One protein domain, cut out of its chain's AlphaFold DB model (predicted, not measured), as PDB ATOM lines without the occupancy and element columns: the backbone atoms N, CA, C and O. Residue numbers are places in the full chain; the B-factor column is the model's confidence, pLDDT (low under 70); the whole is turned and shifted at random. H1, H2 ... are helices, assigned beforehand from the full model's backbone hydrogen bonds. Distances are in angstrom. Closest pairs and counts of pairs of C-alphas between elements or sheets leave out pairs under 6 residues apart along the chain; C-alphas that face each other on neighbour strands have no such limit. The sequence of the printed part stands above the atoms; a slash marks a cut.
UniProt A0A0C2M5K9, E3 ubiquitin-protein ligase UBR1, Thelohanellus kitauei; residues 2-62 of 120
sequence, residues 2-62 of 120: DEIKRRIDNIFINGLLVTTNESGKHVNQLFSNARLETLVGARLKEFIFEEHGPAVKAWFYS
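Overview. This is residues 2 to 62 of the 120 residues of the protein "E3 ubiquitin-protein ligase UBR1" of Thelohanellus kitauei (UniProt A0A0C2M5K9). Two long helices, H1 and H3, make a loose, open V, with the short H2 in the turn between them and H4 folded back at the far end of H3. Residues 2 to 11 of H1 stick out as a free arm. The 61 printed residues hold four named helices, H1 to H4 in order, and no named strand: all helix. The whole is loose, with a radius of gyration of the C-alphas of 14.7 A, and flat, spanning 44 by 32 by 12 A.

Along the chain. Find C-alpha 2 at (-27.714, 14.093, -55.832); from there H1, residues 2 to 20, runs 26.9 A. Next come H2, residues 27 to 30, and H3, residues 33 to 49, 21.4 A long with a kink of 36 degrees near residue 40. H4, residues 54 to 60, ends at C-alpha 60 (-4.899, 30.163, -43.864).

Arrangement. H1 and H3 are close but not clearly touching, closest at the C-alphas of Gly 15 and Leu 39, 7.3 A; they run opposite ways at 36 degrees, only just a steep tilt. H3 and H4 are likewise close but not clearly touching, closest at the C-alphas of Phe 49 and Lys 57, 6.8 A. Every O i to N i+4 pair is within hydrogen-bond range in H4, 13 of 15 in H1 and 11 of 13 in H3; H2 is too short for one.

Size, cuts and confidence. The C-alphas farthest apart, of Gly 24 and Ala 55, are 43.6 A apart. The printed part has no cut and no long link. The pLDDT is under 70 at residues 13 to 15, 17 to 31 and 33.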
ATOM      1  N   ASP A   2     -28.027  15.415 -56.405       75.25
ATOM      2  CA  ASP A   2     -27.714  14.093 -55.832       75.25
ATOM      3  C   ASP A   2     -26.602  13.340 -56.563       75.25
ATOM      4  O   ASP A   2     -25.793  12.663 -55.938       75.25
ATOM      5  N   GLU A   3     -26.493  13.507 -57.880       81.31
ATOM      6  CA  GLU A   3     -25.413  12.888 -58.649       81.31
ATOM      7  C   GLU A   3     -24.036  13.481 -58.332       81.31
ATOM      8  O   GLU A   3     -23.054  12.748 -58.236       81.31
ATOM      9  N   ILE A   4     -23.965  14.795 -58.105       79.69
ATOM     10  CA  ILE A   4     -22.724  15.464 -57.697       79.69
ATOM     11  C   ILE A   4     -22.327  14.980 -56.302       79.69
ATOM     12  O   ILE A   4     -21.187  14.574 -56.100       79.69
ATOM     13  N   LYS A   5     -23.289  14.927 -55.374       77.50
ATOM     14  CA  LYS A   5     -23.075  14.404 -54.022       77.50
ATOM     15  C   LYS A   5     -22.577  12.956 -54.045       77.50
ATOM     16  O   LYS A   5     -21.541  12.660 -53.470       77.50
ATOM     17  N   ARG A   6     -23.229  12.084 -54.819       75.12
ATOM     18  CA  ARG A   6     -22.825  10.681 -54.993       75.12
ATOM     19  C   ARG A   6     -21.418  10.544 -55.580       75.12
ATOM     20  O   ARG A   6     -20.677   9.642 -55.205       75.12
ATOM     21  N   ARG A   7     -21.038  11.415 -56.522       74.44
ATOM     22  CA  ARG A   7     -19.676  11.430 -57.082       74.44
ATOM     23  C   ARG A   7     -18.648  11.837 -56.032       74.44
ATOM     24  O   ARG A   7     -17.606  11.198 -55.963       74.44
ATOM     25  N   ILE A   8     -18.958  12.835 -55.210       72.62
ATOM     26  CA  ILE A   8     -18.113  13.263 -54.090       72.62
ATOM     27  C   ILE A   8     -17.961  12.127 -53.068       72.62
ATOM     28  O   ILE A   8     -16.838  11.767 -52.724       72.62
ATOM     29  N   ASP A   9     -19.063  11.488 -52.668       74.94
ATOM     30  CA  ASP A   9     -19.048  10.354 -51.734       74.94
ATOM     31  C   ASP A   9     -18.195   9.194 -52.273       74.94
ATOM     32  O   ASP A   9     -17.368   8.633 -51.557       74.94
ATOM     33  N   ASN A  10     -18.317   8.878 -53.565       70.81
ATOM     34  CA  ASN A  10     -17.498   7.849 -54.208       70.81
ATOM     35  C   ASN A  10     -16.009   8.214 -54.264       70.81
ATOM     36  O   ASN A  10     -15.168   7.324 -54.155       70.81
ATOM     37  N   ILE A  11     -15.658   9.494 -54.432       73.50
ATOM     38  CA  ILE A  11     -14.261   9.950 -54.381       73.50
ATOM     39  C   ILE A  11     -13.697   9.729 -52.976       73.50
ATOM     40  O   ILE A  11     -12.603   9.181 -52.849       73.50
ATOM     41  N   PHE A  12     -14.456  10.072 -51.932       71.69
ATOM     42  CA  PHE A  12     -14.048   9.819 -50.551       71.69
ATOM     43  C   PHE A  12     -13.886   8.322 -50.273       71.69
ATOM     44  O   PHE A  12     -12.835   7.901 -49.797       71.69
ATOM     45  N   ILE A  13     -14.882   7.507 -50.628       69.00
ATOM     46  CA  ILE A  13     -14.861   6.056 -50.399       69.00
ATOM     47  C   ILE A  13     -13.695   5.399 -51.143       69.00
ATOM     48  O   ILE A  13     -12.937   4.642 -50.544       69.00
ATOM     49  N   ASN A  14     -13.499   5.709 -52.427       66.44
ATOM     50  CA  ASN A  14     -12.411   5.130 -53.214       66.44
ATOM     51  C   ASN A  14     -11.041   5.611 -52.730       66.44
ATOM     52  O   ASN A  14     -10.108   4.814 -52.646       66.44
ATOM     53  N   GLY A  15     -10.929   6.890 -52.359       69.00
ATOM     54  CA  GLY A  15      -9.725   7.448 -51.750       69.00
ATOM     55  C   GLY A  15      -9.346   6.714 -50.467       69.00
ATOM     56  O   GLY A  15      -8.181   6.363 -50.309       69.00
ATOM     57  N   LEU A  16     -10.324   6.404 -49.607       70.44
ATOM     58  CA  LEU A  16     -10.145   5.619 -48.380       70.44
ATOM     59  C   LEU A  16      -9.823   4.142 -48.671       70.44
ATOM     60  O   LEU A  16      -8.933   3.579 -48.037       70.44
ATOM     61  N   LEU A  17     -10.470   3.510 -49.652       65.69
ATOM     62  CA  LEU A  17     -10.214   2.112 -50.028       65.69
ATOM     63  C   LEU A  17      -8.798   1.892 -50.580       65.69
ATOM     64  O   LEU A  17      -8.150   0.911 -50.213       65.69
ATOM     65  N   VAL A  18      -8.264   2.822 -51.381       64.19
ATOM     66  CA  VAL A  18      -6.880   2.757 -51.901       64.19
ATOM     67  C   VAL A  18      -5.847   2.705 -50.763       64.19
ATOM     68  O   VAL A  18      -4.797   2.081 -50.898       64.19
ATOM     69  N   THR A  19      -6.165   3.277 -49.600       59.75
ATOM     70  CA  THR A  19      -5.317   3.232 -48.392       59.75
ATOM     71  C   THR A  19      -5.313   1.865 -47.711       59.75
ATOM     72  O   THR A  19      -4.341   1.490 -47.054       59.75
ATOM     73  N   THR A  20      -6.399   1.109 -47.853       63.34
ATOM     74  CA  THR A  20      -6.601  -0.160 -47.142       63.34
ATOM     75  C   THR A  20      -5.945  -1.346 -47.838       63.34
ATOM     76  O   THR A  20      -5.887  -2.425 -47.258       63.34
ATOM     77  N   ASN A  21      -5.382  -1.151 -49.038       58.28
ATOM     78  CA  ASN A  21      -4.788  -2.212 -49.857       58.28
ATOM     79  C   ASN A  21      -3.473  -2.801 -49.289       58.28
ATOM     80  O   ASN A  21      -2.757  -3.519 -49.982       58.28
ATOM     81  N   GLU A  22      -3.143  -2.503 -48.029       57.62
ATOM     82  CA  GLU A  22      -2.093  -3.173 -47.267       57.62
ATOM     83  C   GLU A  22      -2.739  -4.228 -46.362       57.62
ATOM     84  O   GLU A  22      -3.267  -3.929 -45.288       57.62
ATOM     85  N   SER A  23      -2.710  -5.482 -46.811       58.09
ATOM     86  CA  SER A  23      -3.176  -6.623 -46.031       58.09
ATOM     87  C   SER A  23      -2.395  -6.734 -44.712       58.09
ATOM     88  O   SER A  23      -1.169  -6.799 -44.698       58.09
ATOM     89  N   GLY A  24      -3.113  -6.760 -43.583       56.91
ATOM     90  CA  GLY A  24      -2.547  -7.100 -42.270       56.91
ATOM     91  C   GLY A  24      -2.296  -5.951 -41.284       56.91
ATOM     92  O   GLY A  24      -1.785  -6.218 -40.199       56.91
ATOM     93  N   LYS A  25      -2.663  -4.698 -41.590       59.53
ATOM     94  CA  LYS A  25      -2.587  -3.585 -40.617       59.53
ATOM     95  C   LYS A  25      -3.930  -3.350 -39.913       59.53
ATOM     96  O   LYS A  25      -4.986  -3.420 -40.535       59.53
ATOM     97  N   HIS A  26      -3.898  -3.049 -38.611       58.22
ATOM     98  CA  HIS A  26      -5.093  -2.667 -37.843       58.22
ATOM     99  C   HIS A  26      -5.718  -1.370 -38.394       58.22
ATOM    100  O   HIS A  26      -4.997  -0.480 -38.839       58.22
ATOM    101  N   VAL A  27      -7.045  -1.218 -38.292       59.19
ATOM    102  CA  VAL A  27      -7.814  -0.055 -38.803       59.19
ATOM    103  C   VAL A  27      -7.215   1.293 -38.367       59.19
ATOM    104  O   VAL A  27      -7.027   2.181 -39.196       59.19
ATOM    105  N   ASN A  28      -6.791   1.414 -37.107       56.16
ATOM    106  CA  ASN A  28      -6.191   2.644 -36.567       56.16
ATOM    107  C   ASN A  28      -4.817   2.980 -37.187       56.16
ATOM    108  O   ASN A  28      -4.374   4.125 -37.144       56.16
ATOM    109  N   GLN A  29      -4.127   1.994 -37.769       59.41
ATOM    110  CA  GLN A  29      -2.882   2.197 -38.518       59.41
ATOM    111  C   GLN A  29      -3.163   2.534 -39.989       59.41
ATOM    112  O   GLN A  29      -2.413   3.300 -40.598       59.41
ATOM    113  N   LEU A  30      -4.259   2.007 -40.550       63.84
ATOM    114  CA  LEU A  30      -4.699   2.299 -41.917       63.84
ATOM    115  C   LEU A  30      -5.131   3.763 -42.078       63.84
ATOM    116  O   LEU A  30      -4.800   4.367 -43.098       63.84
ATOM    117  N   PHE A  31      -5.754   4.335 -41.043       67.81
ATOM    118  CA  PHE A  31      -6.250   5.716 -40.997       67.81
ATOM    119  C   PHE A  31      -5.512   6.593 -39.976       67.81
ATOM    120  O   PHE A  31      -6.107   7.447 -39.328       67.81
ATOM    121  N   SER A  32      -4.202   6.399 -39.814       71.56
ATOM    122  CA  SER A  32      -3.418   7.317 -38.978       71.56
ATOM    123  C   SER A  32      -3.547   8.767 -39.472       71.56
ATOM    124  O   SER A  32      -3.610   9.012 -40.680       71.56
ATOM    125  N   ASN A  33      -3.520   9.739 -38.550       68.06
ATOM    126  CA  ASN A  33      -3.635  11.170 -38.879       68.06
ATOM    127  C   ASN A  33      -2.656  11.610 -39.976       68.06
ATOM    128  O   ASN A  33      -3.041  12.331 -40.887       68.06
ATOM    129  N   ALA A  34      -1.409  11.133 -39.939       74.69
ATOM    130  CA  ALA A  34      -0.407  11.460 -40.956       74.69
ATOM    131  C   ALA A  34      -0.806  10.968 -42.359       74.69
ATOM    132  O   ALA A  34      -0.573  11.638 -43.368       74.69
ATOM    133  N   ARG A  35      -1.432   9.790 -42.428       73.56
ATOM    134  CA  ARG A  35      -1.865   9.184 -43.685       73.56
ATOM    135  C   ARG A  35      -3.115   9.875 -44.219       73.56
ATOM    136  O   ARG A  35      -3.137  10.243 -45.391       73.56
ATOM    137  N   LEU A  36      -4.100  10.132 -43.358       76.56
ATOM    138  CA  LEU A  36      -5.291  10.917 -43.703       76.56
ATOM    139  C   LEU A  36      -4.931  12.329 -44.175       76.56
ATOM    140  O   LEU A  36      -5.476  12.799 -45.172       76.56
ATOM    141  N   GLU A  37      -3.965  12.973 -43.523       79.62
ATOM    142  CA  GLU A  37      -3.469  14.284 -43.936       79.62
ATOM    143  C   GLU A  37      -2.854  14.236 -45.338       79.62
ATOM    144  O   GLU A  37      -3.125  15.103 -46.159       79.62
ATOM    145  N   THR A  38      -2.085  13.194 -45.661       80.56
ATOM    146  CA  THR A  38      -1.479  13.045 -46.996       80.56
ATOM    147  C   THR A  38      -2.525  12.796 -48.085       80.56
ATOM    148  O   THR A  38      -2.405  13.296 -49.201       80.56
ATOM    149  N   LEU A  39      -3.549  12.000 -47.785       74.31
ATOM    150  CA  LEU A  39      -4.502  11.516 -48.785       74.31
ATOM    151  C   LEU A  39      -5.691  12.447 -48.992       74.31
ATOM    152  O   LEU A  39      -6.131  12.640 -50.122       74.31
ATOM    153  N   VAL A  40      -6.215  12.994 -47.898       79.25
ATOM    154  CA  VAL A  40      -7.403  13.848 -47.891       79.25
ATOM    155  C   VAL A  40      -6.999  15.286 -47.615       79.25
ATOM    156  O   VAL A  40      -7.336  16.160 -48.407       79.25
ATOM    157  N   GLY A  41      -6.241  15.535 -46.542       81.31
ATOM    158  CA  GLY A  41      -5.873  16.890 -46.115       81.31
ATOM    159  C   GLY A  41      -5.142  17.679 -47.204       81.31
ATOM    160  O   GLY A  41      -5.565  18.777 -47.564       81.31
ATOM    161  N   ALA A  42      -4.097  17.099 -47.792       83.38
ATOM    162  CA  ALA A  42      -3.293  17.725 -48.836       83.38
ATOM    163  C   ALA A  42      -4.105  17.993 -50.109       83.38
ATOM    164  O   ALA A  42      -4.065  19.103 -50.632       83.38
ATOM    165  N   ARG A  43      -4.898  17.016 -50.570       80.50
ATOM    166  CA  ARG A  43      -5.742  17.162 -51.768       80.50
ATOM    167  C   ARG A  43      -6.851  18.182 -51.577       80.50
ATOM    168  O   ARG A  43      -7.106  18.985 -52.467       80.50
ATOM    169  N   LEU A  44      -7.476  18.186 -50.405       83.00
ATOM    170  CA  LEU A  44      -8.497  19.166 -50.072       83.00
ATOM    171  C   LEU A  44      -7.897  20.573 -49.984       83.00
ATOM    172  O   LEU A  44      -8.494  21.509 -50.496       83.00
ATOM    173  N   LYS A  45      -6.702  20.725 -49.399       85.50
ATOM    174  CA  LYS A  45      -5.970  22.000 -49.390       85.50
ATOM    175  C   LYS A  45      -5.638  22.463 -50.806       85.50
ATOM    176  O   LYS A  45      -5.877  23.620 -51.118       85.50
ATOM    177  N   GLU A  46      -5.111  21.587 -51.661       84.50
ATOM    178  CA  GLU A  46      -4.845  21.903 -53.073       84.50
ATOM    179  C   GLU A  46      -6.106  22.412 -53.775       84.50
ATOM    180  O   GLU A  46      -6.068  23.492 -54.353       84.50
ATOM    181  N   PHE A  47      -7.222  21.695 -53.636       82.00
ATOM    182  CA  PHE A  47      -8.513  22.081 -54.207       82.00
ATOM    183  C   PHE A  47      -9.024  23.422 -53.660       82.00
ATOM    184  O   PHE A  47      -9.399  24.306 -54.423       82.00
ATOM    185  N   ILE A  48      -8.990  23.613 -52.336       82.25
ATOM    186  CA  ILE A  48      -9.411  24.865 -51.688       82.25
ATOM    187  C   ILE A  48      -8.570  26.052 -52.160       82.25
ATOM    188  O   ILE A  48      -9.071  27.167 -52.138       82.25
ATOM    189  N   PHE A  49      -7.312  25.854 -52.564       86.69
ATOM    190  CA  PHE A  49      -6.432  26.938 -53.008       86.69
ATOM    191  C   PHE A  49      -6.259  27.030 -54.527       86.69
ATOM    192  O   PHE A  49      -5.529  27.911 -54.972       86.69
ATOM    193  N   GLU A  50      -6.907  26.169 -55.315       81.31
ATOM    194  CA  GLU A  50      -6.688  26.046 -56.764       81.31
ATOM    195  C   GLU A  50      -6.909  27.371 -57.512       81.31
ATOM    196  O   GLU A  50      -6.121  27.732 -58.386       81.31
ATOM    197  N   GLU A  51      -7.914  28.149 -57.102       82.94
ATOM    198  CA  GLU A  51      -8.258  29.446 -57.707       82.94
ATOM    199  C   GLU A  51      -7.875  30.656 -56.836       82.94
ATOM    200  O   GLU A  51      -8.189  31.803 -57.162       82.94
ATOM    201  N   HIS A  52      -7.186  30.433 -55.715       81.75
ATOM    202  CA  HIS A  52      -6.874  31.494 -54.763       81.75
ATOM    203  C   HIS A  52      -5.404  31.919 -54.830       81.75
ATOM    204  O   HIS A  52      -4.481  31.107 -54.835       81.75
ATOM    205  N   GLY A  53      -5.176  33.235 -54.828       81.06
ATOM    206  CA  GLY A  53      -3.830  33.804 -54.823       81.06
ATOM    207  C   GLY A  53      -3.033  33.479 -53.546       81.06
ATOM    208  O   GLY A  53      -3.611  33.158 -52.502       81.06
ATOM    209  N   PRO A  54      -1.694  33.637 -53.577       83.75
ATOM    210  CA  PRO A  54      -0.798  33.261 -52.477       83.75
ATOM    211  C   PRO A  54      -1.116  33.949 -51.139       83.75
ATOM    212  O   PRO A  54      -0.801  33.401 -50.086       83.75
ATOM    213  N   ALA A  55      -1.784  35.105 -51.163       84.25
ATOM    214  CA  ALA A  55      -2.236  35.809 -49.964       84.25
ATOM    215  C   ALA A  55      -3.254  35.001 -49.136       84.25
ATOM    216  O   ALA A  55      -3.117  34.916 -47.919       84.25
ATOM    217  N   VAL A  56      -4.228  34.350 -49.782       82.19
ATOM    218  CA  VAL A  56      -5.251  33.543 -49.087       82.19
ATOM    219  C   VAL A  56      -4.609  32.332 -48.419       82.19
ATOM    220  O   VAL A  56      -4.909  32.008 -47.272       82.19
ATOM    221  N   LYS A  57      -3.661  31.697 -49.116       83.56
ATOM    222  CA  LYS A  57      -2.879  30.589 -48.571       83.56
ATOM    223  C   LYS A  57      -2.052  31.035 -47.363       83.56
ATOM    224  O   LYS A  57      -2.030  30.334 -46.358       83.56
ATOM    225  N   ALA A  58      -1.407  32.201 -47.435       84.31
ATOM    226  CA  ALA A  58      -0.646  32.754 -46.317       84.31
ATOM    227  C   ALA A  58      -1.533  33.023 -45.092       84.31
ATOM    228  O   ALA A  58      -1.140  32.667 -43.986       84.31
ATOM    229  N   TRP A  59      -2.736  33.575 -45.283       82.25
ATOM    230  CA  TRP A  59      -3.689  33.788 -44.190       82.25
ATOM    231  C   TRP A  59      -4.152  32.482 -43.554       82.25
ATOM    232  O   TRP A  59      -4.138  32.372 -42.334       82.25
ATOM    233  N   PHE A  60      -4.477  31.471 -44.364       81.75
ATOM    234  CA  PHE A  60      -4.899  30.163 -43.864       81.75
ATOM    235  C   PHE A  60      -3.862  29.496 -42.947       81.75
ATOM    236  O   PHE A  60      -4.231  28.800 -42.007       81.75
ATOM    237  N   TYR A  61      -2.568  29.691 -43.219       83.25
ATOM    238  CA  TYR A  61      -1.478  29.154 -42.394       83.25
ATOM    239  C   TYR A  61      -0.988  30.115 -41.306       83.25
ATOM    240  O   TYR A  61      -0.042  29.786 -40.592       83.25
ATOM    241  N   SER A  62      -1.589  31.295 -41.192       82.06
ATOM    242  CA  SER A  62      -1.263  32.273 -40.159       82.06
ATOM    243  C   SER A  62      -2.279  32.234 -39.023       82.06
ATOM    244  O   SER A  62      -3.411  31.799 -39.211       82.06
TER     245      SER A  62